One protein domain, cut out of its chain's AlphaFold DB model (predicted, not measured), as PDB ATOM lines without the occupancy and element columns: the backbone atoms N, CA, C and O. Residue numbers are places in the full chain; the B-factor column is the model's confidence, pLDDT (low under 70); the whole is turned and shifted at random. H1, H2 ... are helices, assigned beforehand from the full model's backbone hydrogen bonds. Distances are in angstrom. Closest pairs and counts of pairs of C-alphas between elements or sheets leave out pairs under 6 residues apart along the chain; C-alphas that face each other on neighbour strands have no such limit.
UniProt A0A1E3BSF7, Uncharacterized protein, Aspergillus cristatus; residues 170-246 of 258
ATOM      1  N   GLU A 170     -17.674  16.085  16.498       58.47
ATOM      2  CA  GLU A 170     -17.049  16.890  17.547       58.47
ATOM      3  C   GLU A 170     -16.256  16.017  18.527       58.47
ATOM      4  O   GLU A 170     -15.158  16.407  18.909       58.47
ATOM      5  N   GLU A 171     -16.750  14.815  18.851       61.53
ATOM      6  CA  GLU A 171     -16.051  13.864  19.726       61.53
ATOM      7  C   GLU A 171     -14.755  13.340  19.078       61.53
ATOM      8  O   GLU A 171     -13.681  13.530  19.640       61.53
ATOM      9  N   GLU A 172     -14.811  12.796  17.854       61.09
ATOM     10  CA  GLU A 172     -13.619  12.311  17.124       61.09
ATOM     11  C   GLU A 172     -12.589  13.437  16.879       61.09
ATOM     12  O   GLU A 172     -11.372  13.232  16.921       61.09
ATOM     13  N   PHE A 173     -13.068  14.658  16.633       65.44
ATOM     14  CA  PHE A 173     -12.231  15.834  16.419       65.44
ATOM     15  C   PHE A 173     -11.532  16.275  17.710       65.44
ATOM     16  O   PHE A 173     -10.320  16.517  17.711       65.44
ATOM     17  N   ALA A 174     -12.274  16.316  18.817       72.50
ATOM     18  CA  ALA A 174     -11.731  16.606  20.136       72.50
ATOM     19  C   ALA A 174     -10.753  15.522  20.608       72.50
ATOM     20  O   ALA A 174      -9.771  15.846  21.274       72.50
ATOM     21  N   GLU A 175     -10.944  14.258  20.227       69.31
ATOM     22  CA  GLU A 175      -9.987  13.186  20.513       69.31
ATOM     23  C   GLU A 175      -8.649  13.399  19.793       69.31
ATOM     24  O   GLU A 175      -7.583  13.258  20.403       69.31
ATOM     25  N   LEU A 176      -8.687  13.775  18.511       66.19
ATOM     26  CA  LEU A 176      -7.498  14.006  17.686       66.19
ATOM     27  C   LEU A 176      -6.741  15.277  18.085       66.19
ATOM     28  O   LEU A 176      -5.521  15.238  18.261       66.19
ATOM     29  N   TYR A 177      -7.454  16.389  18.244       69.12
ATOM     30  CA  TYR A 177      -6.857  17.718  18.402       69.12
ATOM     31  C   TYR A 177      -6.954  18.275  19.821       69.12
ATOM     32  O   TYR A 177      -6.332  19.297  20.116       69.12
ATOM     33  N   GLY A 178      -7.656  17.598  20.729       80.62
ATOM     34  CA  GLY A 178      -7.863  18.039  22.111       80.62
ATOM     35  C   GLY A 178      -8.870  19.184  22.253       80.62
ATOM     36  O   GLY A 178      -9.222  19.537  23.380       80.62
ATOM     37  N   LEU A 179      -9.324  19.745  21.130       84.62
ATOM     38  CA  LEU A 179     -10.191  20.913  20.986       84.62
ATOM     39  C   LEU A 179     -11.313  20.585  20.009       84.62
ATOM     40  O   LEU A 179     -11.096  19.779  19.109       84.62
ATOM     41  N   GLY A 180     -12.474  21.211  20.168       79.25
ATOM     42  CA  GLY A 180     -13.578  21.096  19.230       79.25
ATOM     43  C   GLY A 180     -13.419  22.014  18.006       79.25
ATOM     44  O   GLY A 180     -12.530  22.875  17.949       79.25
ATOM     45  N   PRO A 181     -14.280  21.839  16.988       74.94
ATOM     46  CA  PRO A 181     -14.227  22.641  15.766       74.94
ATOM     47  C   PRO A 181     -14.453  24.138  16.017       74.94
ATOM     48  O   PRO A 181     -13.825  24.970  15.366       74.94
ATOM     49  N   SER A 182     -15.312  24.480  16.983       77.69
ATOM     50  CA  SER A 182     -15.652  25.870  17.316       77.69
ATOM     51  C   SER A 182     -14.487  26.620  17.973       77.69
ATOM     52  O   SER A 182     -14.252  27.796  17.669       77.69
ATOM     53  N   GLU A 183     -13.693  25.954  18.820       82.69
ATOM     54  CA  GLU A 183     -12.477  26.551  19.371       82.69
ATOM     55  C   GLU A 183     -11.438  26.782  18.272       82.69
ATOM     56  O   GLU A 183     -10.835  27.853  18.220       82.69
ATOM     57  N   VAL A 184     -11.264  25.828  17.352       80.38
ATOM     58  CA  VAL A 184     -10.324  25.966  16.227       80.38
ATOM     59  C   VAL A 184     -10.735  27.097  15.283       80.38
ATOM     60  O   VAL A 184      -9.883  27.887  14.877       80.38
ATOM     61  N   GLU A 185     -12.028  27.242  14.989       75.75
ATOM     62  CA  GLU A 185     -12.555  28.361  14.198       75.75
ATOM     63  C   GLU A 185     -12.288  29.712  14.883       75.75
ATOM     64  O   GLU A 185     -11.873  30.678  14.237       75.75
ATOM     65  N   THR A 186     -12.428  29.771  16.209       78.19
ATOM     66  CA  THR A 186     -12.118  30.973  16.997       78.19
ATOM     67  C   THR A 186     -10.624  31.310  16.953       78.19
ATOM     68  O   THR A 186     -10.260  32.475  16.774       78.19
ATOM     69  N   ILE A 187      -9.753  30.304  17.076       79.31
ATOM     70  CA  ILE A 187      -8.291  30.453  16.984       79.31
ATOM     71  C   ILE A 187      -7.897  30.972  15.593       79.31
ATOM     72  O   ILE A 187      -7.119  31.923  15.489       79.31
ATOM     73  N   ALA A 188      -8.472  30.391  14.535       72.62
ATOM     74  CA  ALA A 188      -8.249  30.799  13.150       72.62
ATOM     75  C   ALA A 188      -8.714  32.237  12.888       72.62
ATOM     76  O   ALA A 188      -7.958  33.043  12.344       72.62
ATOM     77  N   THR A 189      -9.916  32.590  13.347       73.00
ATOM     78  CA  THR A 189     -10.485  33.936  13.174       73.00
ATOM     79  C   THR A 189      -9.642  35.003  13.873       73.00
ATOM     80  O   THR A 189      -9.444  36.093  13.338       73.00
ATOM     81  N   LYS A 190      -9.105  34.689  15.059       76.06
ATOM     82  CA  LYS A 190      -8.258  35.596  15.848       76.06
ATOM     83  C   LYS A 190      -6.773  35.569  15.460       76.06
ATOM     84  O   LYS A 190      -6.001  36.336  16.027       76.06
ATOM     85  N   ARG A 191      -6.381  34.745  14.480       76.75
ATOM     86  CA  ARG A 191      -5.004  34.616  13.961       76.75
ATOM     87  C   ARG A 191      -3.959  34.205  15.007       76.75
ATOM     88  O   ARG A 191      -2.824  34.681  14.982       76.75
ATOM     89  N   TYR A 192      -4.316  33.289  15.903       79.06
ATOM     90  CA  TYR A 192      -3.365  32.685  16.844       79.06
ATOM     91  C   TYR A 192      -2.532  31.594  16.151       79.06
ATOM     92  O   TYR A 192      -2.803  30.394  16.244       79.06
ATOM     93  N   ASN A 193      -1.548  32.041  15.371       79.88
ATOM     94  CA  ASN A 193      -0.787  31.202  14.450       79.88
ATOM     95  C   ASN A 193       0.037  30.125  15.162       79.88
ATOM     96  O   ASN A 193       0.143  29.015  14.644       79.88
ATOM     97  N   SER A 194       0.595  30.413  16.340       81.19
ATOM     98  CA  SER A 194       1.427  29.444  17.064       81.19
ATOM     99  C   SER A 194       0.581  28.273  17.560       81.19
ATOM    100  O   SER A 194       0.981  27.116  17.412       81.19
ATOM    101  N   ILE A 195      -0.624  28.550  18.075       82.06
ATOM    102  CA  ILE A 195      -1.580  27.504  18.471       82.06
ATOM    103  C   ILE A 195      -1.957  26.643  17.260       82.06
ATOM    104  O   ILE A 195      -1.873  25.416  17.329       82.06
ATOM    105  N   LEU A 196      -2.325  27.264  16.131       79.62
ATOM    106  CA  LEU A 196      -2.673  26.523  14.913       79.62
ATOM    107  C   LEU A 196      -1.496  25.679  14.402       79.62
ATOM    108  O   LEU A 196      -1.707  24.565  13.920       79.62
ATOM    109  N   HIS A 197      -0.265  26.182  14.516       79.06
ATOM    110  CA  HIS A 197       0.936  25.477  14.073       79.06
ATOM    111  C   HIS A 197       1.169  24.196  14.882       79.06
ATOM    112  O   HIS A 197       1.419  23.137  14.305       79.06
ATOM    113  N   ILE A 198       0.999  24.260  16.208       85.31
ATOM    114  CA  ILE A 198       1.037  23.068  17.065       85.31
ATOM    115  C   ILE A 198      -0.086  22.107  16.700       85.31
ATOM    116  O   ILE A 198       0.175  20.917  16.551       85.31
ATOM    117  N   LEU A 199      -1.324  22.587  16.555       83.31
ATOM    118  CA  LEU A 199      -2.458  21.721  16.221       83.31
ATOM    119  C   LEU A 199      -2.219  20.979  14.902       83.31
ATOM    120  O   LEU A 199      -2.462  19.776  14.825       83.31
ATOM    121  N   ASN A 200      -1.669  21.666  13.901       79.06
ATOM    122  CA  ASN A 200      -1.290  21.062  12.629       79.06
ATOM    123  C   ASN A 200      -0.159  20.029  12.790       79.06
ATOM    124  O   ASN A 200      -0.259  18.925  12.260       79.06
ATOM    125  N   ALA A 201       0.888  20.348  13.557       74.62
ATOM    126  CA  ALA A 201       1.996  19.429  13.817       74.62
ATOM    127  C   ALA A 201       1.534  18.167  14.565       74.62
ATOM    128  O   ALA A 201       1.844  17.050  14.157       74.62
ATOM    129  N   VAL A 202       0.741  18.328  15.627       79.38
ATOM    130  CA  VAL A 202       0.187  17.223  16.421       79.38
ATOM    131  C   VAL A 202      -0.781  16.381  15.594       79.38
ATOM    132  O   VAL A 202      -0.710  15.153  15.658       79.38
ATOM    133  N   GLY A 203      -1.630  17.014  14.779       72.44
ATOM    134  CA  GLY A 203      -2.481  16.319  13.813       72.44
ATOM    135  C   GLY A 203      -1.660  15.483  12.832       72.44
ATOM    136  O   GLY A 203      -1.943  14.302  12.639       72.44
ATOM    137  N   GLY A 204      -0.583  16.058  12.289       69.00
ATOM    138  CA  GLY A 204       0.358  15.365  11.409       69.00
ATOM    139  C   GLY A 204       1.047  14.170  12.075       69.00
ATOM    140  O   GLY A 204       1.108  13.094  11.481       69.00
ATOM    141  N   PHE A 205       1.517  14.318  13.319       70.88
ATOM    142  CA  PHE A 205       2.141  13.223  14.068       70.88
ATOM    143  C   PHE A 205       1.168  12.079  14.336       70.88
ATOM    144  O   PHE A 205       1.490  10.927  14.054       70.88
ATOM    145  N   ARG A 206      -0.043  12.387  14.811       67.56
ATOM    146  CA  ARG A 206      -1.068  11.367  15.068       67.56
ATOM    147  C   ARG A 206      -1.471  10.633  13.792       67.56
ATOM    148  O   ARG A 206      -1.580   9.410  13.822       67.56
ATOM    149  N   PHE A 207      -1.608  11.347  12.674       60.12
ATOM    150  CA  PHE A 207      -1.901  10.750  11.368       60.12
ATOM    151  C   PHE A 207      -0.782   9.813  10.888       60.12
ATOM    152  O   PHE A 207      -1.046   8.730  10.373       60.12
ATOM    153  N   ALA A 208       0.480  10.184  11.117       61.19
ATOM    154  CA  ALA A 208       1.630   9.330  10.821       61.19
ATOM    155  C   ALA A 208       1.771   8.126  11.780       61.19
ATOM    156  O   ALA A 208       2.684   7.314  11.616       61.19
ATOM    157  N   GLY A 209       0.897   8.001  12.788       60.66
ATOM    158  CA  GLY A 209       1.003   6.999  13.849       60.66
ATOM    159  C   GLY A 209       2.180   7.251  14.794       60.66
ATOM    160  O   GLY A 209       2.673   6.322  15.432       60.66
ATOM    161  N   TRP A 210       2.681   8.488  14.845       70.06
ATOM    162  CA  TRP A 210       3.806   8.893  15.678       70.06
ATOM    163  C   TRP A 210       3.314   9.540  16.970       70.06
ATOM    164  O   TRP A 210       2.346  10.300  16.997       70.06
ATOM    165  N   TYR A 211       4.021   9.244  18.055       73.38
ATOM    166  CA  TYR A 211       3.725   9.790  19.370       73.38
ATOM    167  C   TYR A 211       4.582  11.025  19.640       73.38
ATOM    168  O   TYR A 211       5.771  11.050  19.320       73.38
ATOM    169  N   LEU A 212       3.976  12.028  20.278       76.50
ATOM    170  CA  LEU A 212       4.696  13.189  20.794       76.50
ATOM    171  C   LEU A 212       5.691  12.758  21.873       76.50
ATOM    172  O   LEU A 212       5.372  11.933  22.736       76.50
ATOM    173  N   LYS A 213       6.872  13.373  21.880       82.75
ATOM    174  CA  LYS A 213       7.827  13.232  22.984       82.75
ATOM    175  C   LYS A 213       7.247  13.851  24.254       82.75
ATOM    176  O   LYS A 213       6.402  14.739  24.200       82.75
ATOM    177  N   ASN A 214       7.754  13.449  25.420       78.75
ATOM    178  CA  ASN A 214       7.245  13.933  26.711       78.75
ATOM    179  C   ASN A 214       7.228  15.470  26.830       78.75
ATOM    180  O   ASN A 214       6.266  16.021  27.355       78.75
ATOM    181  N   GLN A 215       8.248  16.161  26.309       82.31
ATOM    182  CA  GLN A 215       8.313  17.630  26.309       82.31
ATOM    183  C   GLN A 215       7.259  18.258  25.379       82.31
ATOM    184  O   GLN A 215       6.525  19.149  25.794       82.31
ATOM    185  N   GLU A 216       7.120  17.743  24.155       82.56
ATOM    186  CA  GLU A 216       6.110  18.181  23.176       82.56
ATOM    187  C   GLU A 216       4.687  17.951  23.712       82.56
ATOM    188  O   GLU A 216       3.829  18.828  23.632       82.56
ATOM    189  N   LYS A 217       4.450  16.793  24.340       83.38
ATOM    190  CA  LYS A 217       3.170  16.428  24.958       83.38
ATOM    191  C   LYS A 217       2.796  17.375  26.104       83.38
ATOM    192  O   LYS A 217       1.638  17.773  26.201       83.38
ATOM    193  N   GLN A 218       3.753  17.759  26.952       86.44
ATOM    194  CA  GLN A 218       3.521  18.714  28.045       86.44
ATOM    195  C   GLN A 218       3.125  20.098  27.524       86.44
ATOM    196  O   GLN A 218       2.137  20.661  27.995       86.44
ATOM    197  N   VAL A 219       3.855  20.624  26.532       86.88
ATOM    198  CA  VAL A 219       3.536  21.928  25.927       86.88
ATOM    199  C   VAL A 219       2.173  21.877  25.240       86.88
ATOM    200  O   VAL A 219       1.339  22.748  25.469       86.88
ATOM    201  N   TYR A 220       1.894  20.822  24.473       90.06
ATOM    202  CA  TYR A 220       0.600  20.638  23.820       90.06
ATOM    203  C   TYR A 220      -0.568  20.588  24.817       90.06
ATOM    204  O   TYR A 220      -1.540  21.323  24.652       90.06
ATOM    205  N   HIS A 221      -0.477  19.789  25.887       90.81
ATOM    206  CA  HIS A 221      -1.536  19.737  26.900       90.81
ATOM    207  C   HIS A 221      -1.719  21.070  27.634       90.81
ATOM    208  O   HIS A 221      -2.856  21.447  27.913       90.81
ATOM    209  N   LYS A 222      -0.631  21.800  27.906       91.44
ATOM    210  CA  LYS A 222      -0.681  23.154  28.479       91.44
ATOM    211  C   LYS A 222      -1.442  24.111  27.557       91.44
ATOM    212  O   LYS A 222      -2.350  24.795  28.018       91.44
ATOM    213  N   VAL A 223      -1.129  24.119  26.259       91.69
ATOM    214  CA  VAL A 223      -1.805  24.964  25.257       91.69
ATOM    215  C   VAL A 223      -3.289  24.609  25.145       91.69
ATOM    216  O   VAL A 223      -4.132  25.495  25.233       91.69
ATOM    217  N   VAL A 224      -3.628  23.321  25.029       92.75
ATOM    218  CA  VAL A 224      -5.028  22.861  24.964       92.75
ATOM    219  C   VAL A 224      -5.803  23.233  26.233       92.75
ATOM    220  O   VAL A 224      -6.943  23.682  26.138       92.75
ATOM    221  N   GLY A 225      -5.195  23.087  27.415       92.69
ATOM    222  CA  GLY A 225      -5.807  23.490  28.684       92.69
ATOM    223  C   GLY A 225      -6.124  24.986  28.727       92.69
ATOM    224  O   GLY A 225      -7.254  25.366  29.025       92.69
ATOM    225  N   LEU A 226      -5.167  25.831  28.336       93.19
ATOM    226  CA  LEU A 226      -5.347  27.287  28.290       93.19
ATOM    227  C   LEU A 226      -6.417  27.716  27.277       93.19
ATOM    228  O   LEU A 226      -7.196  28.627  27.555       93.19
ATOM    229  N   VAL A 227      -6.503  27.036  26.130       90.81
ATOM    230  CA  VAL A 227      -7.567  27.266  25.143       90.81
ATOM    231  C   VAL A 227      -8.945  26.921  25.715       90.81
ATOM    232  O   VAL A 227      -9.876  27.710  25.562       90.81
ATOM    233  N   LYS A 228      -9.083  25.790  26.422       90.75
ATOM    234  CA  LYS A 228     -10.348  25.406  27.078       90.75
ATOM    235  C   LYS A 228     -10.765  26.392  28.170       90.75
ATOM    236  O   LYS A 228     -11.951  26.644  28.347       90.75
ATOM    237  N   GLU A 229      -9.797  26.991  28.860       92.19
ATOM    238  CA  GLU A 229     -10.017  28.075  29.826       92.19
ATOM    239  C   GLU A 229     -10.264  29.448  29.170       92.19
ATOM    240  O   GLU A 229     -10.421  30.443  29.874       92.19
ATOM    241  N   GLN A 230     -10.297  29.526  27.834       90.62
ATOM    242  CA  GLN A 230     -10.433  30.764  27.054       90.62
ATOM    243  C   GLN A 230      -9.313  31.794  27.304       90.62
ATOM    244  O   GLN A 230      -9.479  32.986  27.032       90.62
ATOM    245  N   LYS A 231      -8.142  31.349  27.775       94.00
ATOM    246  CA  LYS A 231      -6.936  32.170  27.972       94.00
ATOM    247  C   LYS A 231      -6.081  32.186  26.706       94.00
ATOM    248  O   LYS A 231      -4.971  31.659  26.660       94.00
ATOM    249  N   TRP A 232      -6.631  32.779  25.652       90.06
ATOM    250  CA  TRP A 232      -6.086  32.696  24.294       90.06
ATOM    251  C   TRP A 232      -4.656  33.241  24.155       90.06
ATOM    252  O   TRP A 232      -3.809  32.589  23.551       90.06
ATOM    253  N   ASP A 233      -4.358  34.395  24.755       90.38
ATOM    254  CA  ASP A 233      -3.038  35.030  24.626       90.38
ATOM    255  C   ASP A 233      -1.945  34.268  25.397       90.38
ATOM    256  O   ASP A 233      -0.796  34.177  24.959       90.38
ATOM    257  N   GLU A 234      -2.301  33.670  26.537       90.81
ATOM    258  CA  GLU A 234      -1.406  32.789  27.294       90.81
ATOM    259  C   GLU A 234      -1.143  31.489  26.530       90.81
ATOM    260  O   GLU A 234      -0.002  31.022  26.490       90.81
ATOM    261  N   ALA A 235      -2.174  30.933  25.884       89.88
ATOM    262  CA  ALA A 235      -2.046  29.762  25.027       89.88
ATOM    263  C   ALA A 235      -1.122  30.033  23.831       89.88
ATOM    264  O   ALA A 235      -0.258  29.211  23.535       89.88
ATOM    265  N   GLU A 236      -1.242  31.196  23.188       90.19
ATOM    266  CA  GLU A 236      -0.388  31.595  22.062       90.19
ATOM    267  C   GLU A 236       1.073  31.770  22.487       90.19
ATOM    268  O   GLU A 236       1.986  31.354  21.776       90.19
ATOM    269  N   ASN A 237       1.321  32.336  23.669       90.06
ATOM    270  CA  ASN A 237       2.681  32.469  24.182       90.06
ATOM    271  C   ASN A 237       3.278  31.122  24.600       90.06
ATOM    272  O   ASN A 237       4.429  30.846  24.266       90.06
ATOM    273  N   ALA A 238       2.498  30.258  25.255       88.62
ATOM    274  CA  ALA A 238       2.925  28.898  25.576       88.62
ATOM    275  C   ALA A 238       3.186  28.066  24.309       88.62
ATOM    276  O   ALA A 238       4.077  27.221  24.299       88.62
ATOM    277  N   ALA A 239       2.453  28.327  23.224       87.00
ATOM    278  CA  ALA A 239       2.623  27.615  21.968       87.00
ATOM    279  C   ALA A 239       3.969  27.909  21.275       87.00
ATOM    280  O   ALA A 239       4.512  27.060  20.570       87.00
ATOM    281  N   LYS A 240       4.575  29.073  21.523       87.06
ATOM    282  CA  LYS A 240       5.913  29.399  20.999       87.06
ATOM    283  C   LYS A 240       7.025  28.556  21.629       87.06
ATOM    284  O   LYS A 240       8.095  28.430  21.046       87.06
ATOM    285  N   GLU A 241       6.778  27.968  22.800       83.31
ATOM    286  CA  GLU A 241       7.729  27.098  23.506       83.31
ATOM    287  C   GLU A 241       7.771  25.675  22.924       83.31
ATOM    288  O   GLU A 241       8.561  24.846  23.379       83.31
ATOM    289  N   PHE A 242       6.913  25.355  21.948       80.31
ATOM    290  CA  PHE A 242       6.843  24.013  21.384       80.31
ATOM    291  C   PHE A 242       8.124  23.691  20.599       80.31
ATOM    292  O   PHE A 242       8.452  24.397  19.642       80.31
ATOM    293  N   PRO A 243       8.866  22.630  20.973       72.75
ATOM    294  CA  PRO A 243      10.146  22.322  20.357       72.75
ATOM    295  C   PRO A 243       9.921  21.636  19.007       72.75
ATOM    296  O   PRO A 243       9.958  20.411  18.899       72.75
ATOM    297  N   PHE A 244       9.674  22.424  17.960       65.62
ATOM    298  CA  PHE A 244       9.616  21.910  16.594       65.62
ATOM    299  C   PHE A 244      10.967  21.270  16.248       65.62
ATOM    300  O   PHE A 244      12.019  21.899  16.385       65.62
ATOM    301  N   ALA A 245      10.963  20.001  15.830       55.38
ATOM    302  CA  ALA A 245      12.190  19.346  15.394       55.38
ATOM    303  C   ALA A 245      12.824  20.148  14.233       55.38
ATOM    304  O   ALA A 245      12.100  20.539  13.310       55.38
ATOM    305  N   PRO A 246      14.152  20.388  14.246       40.59
ATOM    306  CA  PRO A 246      14.826  21.122  13.179       40.59
ATOM    307  C   PRO A 246      14.676  20.337  11.871       40.59
ATOM    308  O   PRO A 246      15.206  19.235  11.732       40.59
TER     309      PRO A 246
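This is residues 170 to 246 of the 258 residues of an uncharacterized protein of Aspergillus cristatus (UniProt A0A1E3BSF7). Two layers of helices make a small rounded body: the long helix H3 crosses steeply over a hairpin of H4 and H5, which run side by side and opposite ways. The short helices H1 and H2 are both on one side of H3, H1 meeting it nearly at a right angle and H2 folding back into it at its first residues. The printed part has 77 residues with five named helices, in the order H1, H2, H3, H4, H5, and no named strand, and its class is all helix. It is compact, with a radius of gyration of the C-alphas of 11.5 A and spans of 28 by 27 by 18 A.

Start at H1, residues 170 to 177, and compare it with H2, residues 181 to 189: they only just touch, with 3 pairs of C-alphas within 8 A, the closest being those of Glu 170 and Pro 181 at 6.6 A. Next comes H3, residues 193 to 207, the hub, which touches three other helices. H1 touches it about perpendicular, at 85 degrees, with the C-alphas of Tyr 177 and Leu 199 closest at 6.3 A. H2 and H3 form a helical hairpin at a steep tilt of 41 degrees, opposite ways; H3 touches H2 with residues 193 to 196 alone, and the closest C-alphas, of Ile 187 and Leu 196, are 7.2 A apart. Go on to H4, residues 214 to 228, which is close to H3 but not clearly touching: the closest C-alphas, of Ile 198 and Tyr 220, are 7.2 A apart. H5, residues 232 to 239, forms a helical hairpin with H4, at a shallow tilt of 5 degrees, opposite ways, with the C-alphas of Val 223 and Ala 235 closest at 4.8 A. H3 touches H5 with residues 193 to 198 alone, at a steep tilt of 57 degrees, and the closest C-alphas are those of Ser 194 and Ala 239 at 5.4 A. H1 is apart from H4 and H5. In H1, H2, H3, H4 and H5 every backbone O i to N i+4 pair is within hydrogen-bond range.

Find C-alpha 170 at (-17.049, 16.890, 17.547), where H1 begins its 10.3 A; H2 then spans 12.2 A. H3 begins at C-alpha 193, (-0.787, 31.202, 14.450), and spans 20.7 A. H4 spans 21.0 A. H5 spans 10.3 A and ends at C-alpha 239, (2.623, 27.615, 21.968).

The C-alphas of Glu 170 and Pro 246, the two farthest apart, are 32.5 A from each other. The printed part has no cut and no long link. Look for pLDDT under 70 at residues 170 to 173, 175 to 177, 204, 206 to 209 and 244 to 246; the mean of the printed part is 78.8.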